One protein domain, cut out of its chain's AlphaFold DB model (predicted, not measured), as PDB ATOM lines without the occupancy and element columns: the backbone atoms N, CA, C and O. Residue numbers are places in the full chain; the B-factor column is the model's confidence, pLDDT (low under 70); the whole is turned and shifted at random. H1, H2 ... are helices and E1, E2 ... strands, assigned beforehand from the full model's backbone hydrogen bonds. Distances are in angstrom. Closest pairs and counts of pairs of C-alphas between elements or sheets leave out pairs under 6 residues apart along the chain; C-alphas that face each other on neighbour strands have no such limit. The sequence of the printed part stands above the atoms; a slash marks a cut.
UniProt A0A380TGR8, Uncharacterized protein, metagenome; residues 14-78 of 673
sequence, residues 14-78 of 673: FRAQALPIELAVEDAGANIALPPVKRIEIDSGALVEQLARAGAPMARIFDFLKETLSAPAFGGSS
ATOM      1  N   PHE A  14       6.937  -2.268  20.633       68.88
ATOM      2  CA  PHE A  14       7.605  -1.674  19.465       68.88
ATOM      3  C   PHE A  14       7.898  -2.675  18.334       68.88
ATOM      4  O   PHE A  14       7.998  -2.272  17.178       68.88
ATOM      5  N   ARG A  15       7.985  -3.983  18.626       67.62
ATOM      6  CA  ARG A  15       8.111  -5.024  17.591       67.62
ATOM      7  C   ARG A  15       6.792  -5.279  16.860       67.62
ATOM      8  O   ARG A  15       6.824  -5.705  15.713       67.62
ATOM      9  N   ALA A  16       5.649  -4.958  17.474       66.69
ATOM     10  CA  ALA A  16       4.326  -5.155  16.873       66.69
ATOM     11  C   ALA A  16       4.092  -4.294  15.620       66.69
ATOM     12  O   ALA A  16       3.357  -4.699  14.729       66.69
ATOM     13  N   GLN A  17       4.718  -3.114  15.532       71.12
ATOM     14  CA  GLN A  17       4.614  -2.246  14.350       71.12
ATOM     15  C   GLN A  17       5.543  -2.677  13.207       71.12
ATOM     16  O   GLN A  17       5.324  -2.289  12.063       71.12
ATOM     17  N   ALA A  18       6.588  -3.451  13.520       67.50
ATOM     18  CA  ALA A  18       7.614  -3.871  12.570       67.50
ATOM     19  C   ALA A  18       7.368  -5.273  11.985       67.50
ATOM     20  O   ALA A  18       7.954  -5.612  10.959       67.50
ATOM     21  N   LEU A  19       6.525  -6.087  12.630       70.56
ATOM     22  CA  LEU A  19       6.232  -7.457  12.217       70.56
ATOM     23  C   LEU A  19       4.918  -7.519  11.416       70.56
ATOM     24  O   LEU A  19       3.907  -6.986  11.879       70.56
ATOM     25  N   PRO A  20       4.895  -8.168  10.236       71.94
ATOM     26  CA  PRO A  20       3.650  -8.438   9.528       71.94
ATOM     27  C   PRO A  20       2.802  -9.423  10.344       71.94
ATOM     28  O   PRO A  20       3.305 -10.445  10.811       71.94
ATOM     29  N   ILE A  21       1.520  -9.105  10.534       78.19
ATOM     30  CA  ILE A  21       0.563 -10.005  11.187       78.19
ATOM     31  C   ILE A  21      -0.187 -10.742  10.084       78.19
ATOM     32  O   ILE A  21      -0.834 -10.111   9.250       78.19
ATOM     33  N   GLU A  22      -0.108 -12.067  10.077       82.06
ATOM     34  CA  GLU A  22      -0.791 -12.920   9.105       82.06
ATOM     35  C   GLU A  22      -1.821 -13.807   9.806       82.06
ATOM     36  O   GLU A  22      -1.572 -14.332  10.891       82.06
ATOM     37  N   LEU A  23      -2.983 -13.981   9.179       78.88
ATOM     38  CA  LEU A  23      -3.996 -14.941   9.602       78.88
ATOM     39  C   LEU A  23      -3.865 -16.194   8.744       78.88
ATOM     40  O   LEU A  23      -4.156 -16.153   7.547       78.88
ATOM     41  N   ALA A  24      -3.436 -17.293   9.355       77.94
ATOM     42  CA  ALA A  24      -3.442 -18.598   8.712       77.94
ATOM     43  C   ALA A  24      -4.873 -19.157   8.702       77.94
ATOM     44  O   ALA A  24      -5.517 -19.236   9.747       77.94
ATOM     45  N   VAL A  25      -5.375 -19.528   7.523       75.81
ATOM     46  CA  VAL A  25      -6.696 -20.152   7.358       75.81
ATOM     47  C   VAL A  25      -6.492 -21.633   7.045       75.81
ATOM     48  O   VAL A  25      -6.071 -21.969   5.935       75.81
ATOM     49  N   GLU A  26      -6.775 -22.507   8.018       65.06
ATOM     50  CA  GLU A  26      -6.475 -23.952   7.951       65.06
ATOM     51  C   GLU A  26      -7.065 -24.643   6.707       65.06
ATOM     52  O   GLU A  26      -6.378 -25.442   6.078       65.06
ATOM     53  N   ASP A  27      -8.273 -24.268   6.273       60.38
ATOM     54  CA  ASP A  27      -8.966 -24.920   5.149       60.38
ATOM     55  C   ASP A  27      -8.605 -24.375   3.750       60.38
ATOM     56  O   ASP A  27      -9.016 -24.944   2.738       60.38
ATOM     57  N   ALA A  28      -7.854 -23.269   3.655       62.56
ATOM     58  CA  ALA A  28      -7.579 -22.588   2.380       62.56
ATOM     59  C   ALA A  28      -6.093 -22.567   1.978       62.56
ATOM     60  O   ALA A  28      -5.773 -22.124   0.874       62.56
ATOM     61  N   GLY A  29      -5.179 -23.003   2.857       60.53
ATOM     62  CA  GLY A  29      -3.731 -23.004   2.599       60.53
ATOM     63  C   GLY A  29      -3.133 -21.619   2.306       60.53
ATOM     64  O   GLY A  29      -2.026 -21.527   1.780       60.53
ATOM     65  N   ALA A  30      -3.867 -20.545   2.612       69.81
ATOM     66  CA  ALA A  30      -3.508 -19.169   2.302       69.81
ATOM     67  C   ALA A  30      -3.439 -18.335   3.586       69.81
ATOM     68  O   ALA A  30      -4.379 -18.318   4.383       69.81
ATOM     69  N   ASN A  31      -2.334 -17.609   3.750       77.44
ATOM     70  CA  ASN A  31      -2.169 -16.628   4.814       77.44
ATOM     71  C   ASN A  31      -2.715 -15.276   4.351       77.44
ATOM     72  O   ASN A  31      -2.327 -14.761   3.300       77.44
ATOM     73  N   ILE A  32      -3.602 -14.679   5.143       80.62
ATOM     74  CA  ILE A  32      -4.111 -13.330   4.894       80.62
ATOM     75  C   ILE A  32      -3.243 -12.346   5.676       80.62
ATOM     76  O   ILE A  32      -3.326 -12.283   6.903       80.62
ATOM     77  N   ALA A  33      -2.428 -11.561   4.974       79.94
ATOM     78  CA  ALA A  33      -1.655 -10.486   5.589       79.94
ATOM     79  C   ALA A  33      -2.578  -9.340   6.028       79.94
ATOM     80  O   ALA A  33      -3.312  -8.761   5.221       79.94
ATOM     81  N   LEU A  34      -2.535  -8.998   7.314       79.00
ATOM     82  CA  LEU A  34      -3.237  -7.846   7.862       79.00
ATOM     83  C   LEU A  34      -2.474  -6.546   7.557       79.00
ATOM     84  O   LEU A  34      -1.244  -6.552   7.455       79.00
ATOM     85  N   PRO A  35      -3.180  -5.405   7.429       79.62
ATOM     86  CA  PRO A  35      -2.535  -4.108   7.262       79.62
ATOM     87  C   PRO A  35      -1.539  -3.817   8.396       79.62
ATOM     88  O   PRO A  35      -1.828  -4.135   9.553       79.62
ATOM     89  N   PRO A  36      -0.397  -3.165   8.106       74.38
ATOM     90  CA  PRO A  36       0.589  -2.841   9.131       74.38
ATOM     91  C   PRO A  36      -0.015  -1.930  10.204       74.38
ATOM     92  O   PRO A  36      -0.774  -1.002   9.899       74.38
ATOM     93  N   VAL A  37       0.351  -2.170  11.466       75.12
ATOM     94  CA  VAL A  37      -0.137  -1.403  12.620       75.12
ATOM     95  C   VAL A  37       0.449   0.011  12.583       75.12
ATOM     96  O   VAL A  37       1.560   0.262  13.045       75.12
ATOM     97  N   LYS A  38      -0.309   0.962  12.024       71.75
ATOM     98  CA  LYS A  38       0.143   2.353  11.825       71.75
ATOM     99  C   LYS A  38       0.256   3.154  13.124       71.75
ATOM    100  O   LYS A  38       1.049   4.085  13.201       71.75
ATOM    101  N   ARG A  39      -0.565   2.833  14.124       70.44
ATOM    102  CA  ARG A  39      -0.642   3.555  15.398       70.44
ATOM    103  C   ARG A  39      -1.056   2.592  16.502       70.44
ATOM    104  O   ARG A  39      -1.953   1.784  16.296       70.44
ATOM    105  N   ILE A  40      -0.395   2.688  17.652       71.38
ATOM    106  CA  ILE A  40      -0.753   1.952  18.865       71.38
ATOM    107  C   ILE A  40      -1.331   2.974  19.836       71.38
ATOM    108  O   ILE A  40      -0.615   3.866  20.290       71.38
ATOM    109  N   GLU A  41      -2.627   2.874  20.110       68.38
ATOM    110  CA  GLU A  41      -3.260   3.679  21.152       68.38
ATOM    111  C   GLU A  41      -3.036   2.996  22.501       68.38
ATOM    112  O   GLU A  41      -3.264   1.798  22.658       68.38
ATOM    113  N   ILE A  42      -2.557   3.766  23.474       67.12
ATOM    114  CA  ILE A  42      -2.318   3.290  24.845       67.12
ATOM    115  C   ILE A  42      -3.516   3.641  25.743       67.12
ATOM    116  O   ILE A  42      -3.701   3.045  26.803       67.12
ATOM    117  N   ASP A  43      -4.344   4.591  25.300       76.56
ATOM    118  CA  ASP A  43      -5.524   5.058  26.013       76.56
ATOM    119  C   ASP A  43      -6.783   4.275  25.612       76.56
ATOM    120  O   ASP A  43      -7.141   4.173  24.436       76.56
ATOM    121  N   SER A  44      -7.480   3.738  26.611       77.31
ATOM    122  CA  SER A  44      -8.722   2.981  26.435       77.31
ATOM    123  C   SER A  44      -9.892   3.840  25.949       77.31
ATOM    124  O   SER A  44     -10.784   3.308  25.294       77.31
ATOM    125  N   GLY A  45      -9.904   5.148  26.231       79.12
ATOM    126  CA  GLY A  45     -10.950   6.056  25.751       79.12
ATOM    127  C   GLY A  45     -10.890   6.231  24.234       79.12
ATOM    128  O   GLY A  45     -11.889   6.034  23.544       79.12
ATOM    129  N   ALA A  46      -9.692   6.489  23.702       81.06
ATOM    130  CA  ALA A  46      -9.459   6.567  22.259       81.06
ATOM    131  C   ALA A  46      -9.850   5.268  21.525       81.06
ATOM    132  O   ALA A  46     -10.403   5.324  20.424       81.06
ATOM    133  N   LEU A  47      -9.610   4.103  22.144       82.31
ATOM    134  CA  LEU A  47     -10.031   2.807  21.607       82.31
ATOM    135  C   LEU A  47     -11.560   2.706  21.501       82.31
ATOM    136  O   LEU A  47     -12.067   2.348  20.439       82.31
ATOM    137  N   VAL A  48     -12.292   3.048  22.567       84.25
ATOM    138  CA  VAL A  48     -13.765   3.026  22.568       84.25
ATOM    139  C   VAL A  48     -14.327   3.956  21.493       84.25
ATOM    140  O   VAL A  48     -15.210   3.551  20.740       84.25
ATOM    141  N   GLU A  49     -13.786   5.168  21.349       83.56
ATOM    142  CA  GLU A  49     -14.232   6.109  20.314       83.56
ATOM    143  C   GLU A  49     -14.012   5.584  18.889       83.56
ATOM    144  O   GLU A  49     -14.887   5.722  18.033       83.56
ATOM    145  N   GLN A  50     -12.847   4.992  18.610       82.31
ATOM    146  CA  GLN A  50     -12.536   4.438  17.288       82.31
ATOM    147  C   GLN A  50     -13.440   3.255  16.949       82.31
ATOM    148  O   GLN A  50     -13.983   3.176  15.846       82.31
ATOM    149  N   LEU A  51     -13.632   2.367  17.919       82.62
ATOM    150  CA  LEU A  51     -14.503   1.211  17.807       82.62
ATOM    151  C   LEU A  51     -15.973   1.617  17.599       82.62
ATOM    152  O   LEU A  51     -16.653   1.045  16.744       82.62
ATOM    153  N   ALA A  52     -16.440   2.656  18.299       82.62
ATOM    154  CA  ALA A  52     -17.771   3.225  18.110       82.62
ATOM    155  C   ALA A  52     -17.943   3.850  16.712       82.62
ATOM    156  O   ALA A  52     -18.940   3.582  16.042       82.62
ATOM    157  N   ARG A  53     -16.957   4.619  16.216       84.62
ATOM    158  CA  ARG A  53     -16.979   5.187  14.848       84.62
ATOM    159  C   ARG A  53     -16.990   4.116  13.757       84.62
ATOM    160  O   ARG A  53     -17.538   4.351  12.685       84.62
ATOM    161  N   ALA A  54     -16.393   2.958  14.028       81.62
ATOM    162  CA  ALA A  54     -16.389   1.813  13.125       81.62
ATOM    163  C   ALA A  54     -17.697   0.994  13.161       81.62
ATOM    164  O   ALA A  54     -17.821   0.032  12.404       81.62
ATOM    165  N   GLY A  55     -18.660   1.342  14.027       82.19
ATOM    166  CA  GLY A  55     -19.923   0.611  14.170       82.19
ATOM    167  C   GLY A  55     -19.740  -0.818  14.683       82.19
ATOM    168  O   GLY A  55     -20.524  -1.703  14.339       82.19
ATOM    169  N   ALA A  56     -18.678  -1.078  15.449       83.31
ATOM    170  CA  ALA A  56     -18.375  -2.427  15.906       83.31
ATOM    171  C   ALA A  56     -19.338  -2.877  17.036       83.31
ATOM    172  O   ALA A  56     -19.925  -2.040  17.727       83.31
ATOM    173  N   PRO A  57     -19.511  -4.194  17.262       86.88
ATOM    174  CA  PRO A  57     -20.397  -4.711  18.304       86.88
ATOM    175  C   PRO A  57     -19.749  -4.574  19.693       86.88
ATOM    176  O   PRO A  57     -19.103  -5.502  20.182       86.88
ATOM    177  N   MET A  58     -19.910  -3.405  20.326       88.00
ATOM    178  CA  MET A  58     -19.173  -3.016  21.544       88.00
ATOM    179  C   MET A  58     -19.325  -4.014  22.686       88.00
ATOM    180  O   MET A  58     -18.342  -4.360  23.333       88.00
ATOM    181  N   ALA A  59     -20.540  -4.510  22.911       88.25
ATOM    182  CA  ALA A  59     -20.789  -5.422  24.012       88.25
ATOM    183  C   ALA A  59     -20.096  -6.780  23.811       88.25
ATOM    184  O   ALA A  59     -19.448  -7.266  24.729       88.25
ATOM    185  N   ARG A  60     -20.105  -7.325  22.583       88.50
ATOM    186  CA  ARG A  60     -19.368  -8.561  22.254       88.50
ATOM    187  C   ARG A  60     -17.857  -8.383  22.366       88.50
ATOM    188  O   ARG A  60     -17.156  -9.304  22.771       88.50
ATOM    189  N   ILE A  61     -17.354  -7.203  22.000       88.81
ATOM    190  CA  ILE A  61     -15.941  -6.853  22.180       88.81
ATOM    191  C   ILE A  61     -15.589  -6.822  23.660       88.81
ATOM    192  O   ILE A  61     -14.557  -7.360  24.045       88.81
ATOM    193  N   PHE A  62     -16.441  -6.231  24.491       90.06
ATOM    194  CA  PHE A  62     -16.210  -6.211  25.925       90.06
ATOM    195  C   PHE A  62     -16.270  -7.609  26.547       90.06
ATOM    196  O   PHE A  62     -15.369  -7.944  27.308       90.06
ATOM    197  N   ASP A  63     -17.247  -8.442  26.173       89.38
ATOM    198  CA  ASP A  63     -17.346  -9.839  26.620       89.38
ATOM    199  C   ASP A  63     -16.051 -10.611  26.299       89.38
ATOM    200  O   ASP A  63     -15.445 -11.222  27.181       89.38
ATOM    201  N   PHE A  64     -15.553 -10.476  25.064       90.12
ATOM    202  CA  PHE A  64     -14.280 -11.061  24.636       90.12
ATOM    203  C   PHE A  64     -13.080 -10.534  25.441       90.12
ATOM    204  O   PHE A  64     -12.218 -11.309  25.859       90.12
ATOM    205  N   LEU A  65     -13.000  -9.218  25.669       88.81
ATOM    206  CA  LEU A  65     -11.916  -8.603  26.442       88.81
ATOM    207  C   LEU A  65     -11.949  -9.042  27.909       88.81
ATOM    208  O   LEU A  65     -10.892  -9.299  28.483       88.81
ATOM    209  N   LYS A  66     -13.143  -9.145  28.501       88.38
ATOM    210  CA  LYS A  66     -13.361  -9.619  29.871       88.38
ATOM    211  C   LYS A  66     -12.841 -11.046  30.029       88.38
ATOM    212  O   LYS A  66     -12.040 -11.294  30.929       88.38
ATOM    213  N   GLU A  67     -13.231 -11.955  29.139       88.44
ATOM    214  CA  GLU A  67     -12.787 -13.356  29.163       88.44
ATOM    215  C   GLU A  67     -11.270 -13.472  28.940       88.44
ATOM    216  O   GLU A  67     -10.555 -14.098  29.723       88.44
ATOM    217  N   THR A  68     -10.755 -12.782  27.922       88.50
ATOM    218  CA  THR A  68      -9.349 -12.884  27.517       88.50
ATOM    219  C   THR A  68      -8.392 -12.302  28.554       88.50
ATOM    220  O   THR A  68      -7.396 -12.935  28.902       88.50
ATOM    221  N   LEU A  69      -8.664 -11.097  29.065       86.00
ATOM    222  CA  LEU A  69      -7.773 -10.423  30.019       86.00
ATOM    223  C   LEU A  69      -7.821 -11.048  31.417       86.00
ATOM    224  O   LEU A  69      -6.903 -10.830  32.207       86.00
ATOM    225  N   SER A  70      -8.853 -11.845  31.704       83.06
ATOM    226  CA  SER A  70      -8.938 -12.651  32.923       83.06
ATOM    227  C   SER A  70      -8.087 -13.926  32.843       83.06
ATOM    228  O   SER A  70      -7.773 -14.513  33.880       83.06
ATOM    229  N   ALA A  71      -7.659 -14.347  31.646       85.38
ATOM    230  CA  ALA A  71      -6.830 -15.534  31.470       85.38
ATOM    231  C   ALA A  71      -5.376 -15.309  31.955       85.38
ATOM    232  O   ALA A  71      -4.802 -14.234  31.735       85.38
ATOM    233  N   PRO A  72      -4.712 -16.331  32.542       81.62
ATOM    234  CA  PRO A  72      -3.337 -16.210  33.042       81.62
ATOM    235  C   PRO A  72      -2.328 -15.745  31.982       81.62
ATOM    236  O   PRO A  72      -1.427 -14.967  32.285       81.62
ATOM    237  N   ALA A  73      -2.520 -16.163  30.724       79.12
ATOM    238  CA  ALA A  73      -1.664 -15.801  29.593       79.12
ATOM    239  C   ALA A  73      -1.633 -14.287  29.296       79.12
ATOM    240  O   ALA A  73      -0.669 -13.797  28.714       79.12
ATOM    241  N   PHE A  74      -2.657 -13.539  29.723       77.12
ATOM    242  CA  PHE A  74      -2.781 -12.093  29.515       77.12
ATOM    243  C   PHE A  74      -2.634 -11.290  30.818       77.12
ATOM    244  O   PHE A  74      -3.053 -10.134  30.907       77.12
ATOM    245  N   GLY A  75      -2.007 -11.884  31.839       70.94
ATOM    246  CA  GLY A  75      -1.728 -11.232  33.119       70.94
ATOM    247  C   GLY A  75      -2.858 -11.320  34.148       70.94
ATOM    248  O   GLY A  75      -2.721 -10.727  35.219       70.94
ATOM    249  N   GLY A  76      -3.941 -12.051  33.849       77.75
ATOM    250  CA  GLY A  76      -5.054 -12.327  34.762       77.75
ATOM    251  C   GLY A  76      -5.566 -11.085  35.503       77.75
ATOM    252  O   GLY A  76      -5.738 -10.012  34.919       77.75
ATOM    253  N   SER A  77      -5.739 -11.210  36.822       73.12
ATOM    254  CA  SER A  77      -6.239 -10.169  37.739       73.12
ATOM    255  C   SER A  77      -5.265  -9.001  37.999       73.12
ATOM    256  O   SER A  77      -5.195  -8.472  39.112       73.12
ATOM    257  N   SER A  78      -4.492  -8.568  36.999       83.31
ATOM    258  CA  SER A  78      -3.590  -7.423  37.148       83.31
ATOM    259  C   SER A  78      -4.368  -6.103  37.340       83.31
ATOM    260  O   SER A  78      -5.376  -5.866  36.666       83.31
TER     261      SER A  78
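This is residues 14 to 78 of the 673 residues of an uncharacterized protein of metagenome (UniProt A0A380TGR8). A small two-strand hairpin, E1 and E2, and a pair of helices, H1 and H2, form two separate lobes, joined by the extended link of residues 34 to 43, with open space between them. The helices make a loose V, nearest each other at the end of H1 and the start of H2. The printed part has 65 residues, with the order E1, E2, H1, H2 and one antiparallel sheet, E1 - E2. The class is mixed, helices and strands, though only 31 residues, under half, are in named elements. The whole is loose, with a radius of gyration of the C-alphas of 14.7 A and spans of 35 by 28 by 27 A.

E1 is residues 22 to 25, beginning at C-alpha 22 (-0.791, -12.920, 9.105). E2 is residues 30 to 33. H1 is residues 44 to 53, 14.4 A long, beginning at C-alpha 44 (-8.722, 2.981, 26.435). H2 is residues 58 to 70, 18.1 A long, ending at C-alpha 70 (-8.938, -12.651, 32.923).

E1 and E2 form an antiparallel hairpin, with 153 degrees between their directions. N 23 and O 32 are 2.9 A apart, within hydrogen-bond range, as are N 32 and O 23 at 2.9 A. E1 is apart from H1 and H2, and E2 is apart from H2. H1 and H2 are close but not clearly touching; their closest C-alphas, of Ala 52 and Met 58, are 7.3 A apart. They run opposite ways at a shallow tilt of 34 degrees, only just short of steep. In H1 and H2 every O i to N i+4 pair is within hydrogen-bond range.

The two C-alphas farthest apart, of Ala 28 and Ser 78, are 38.1 A apart. The printed part has no cut. The links E1 to E2 and H1 to H2 are tight, and E2 to H1 is short with 10 residues. Residues 41 to 47, of which 44 to 47 belong to H1, stand free. Mean pLDDT of the printed part is 78.4; residues 14 to 16, 18, 26 to 30 and 41 to 42 are under 70.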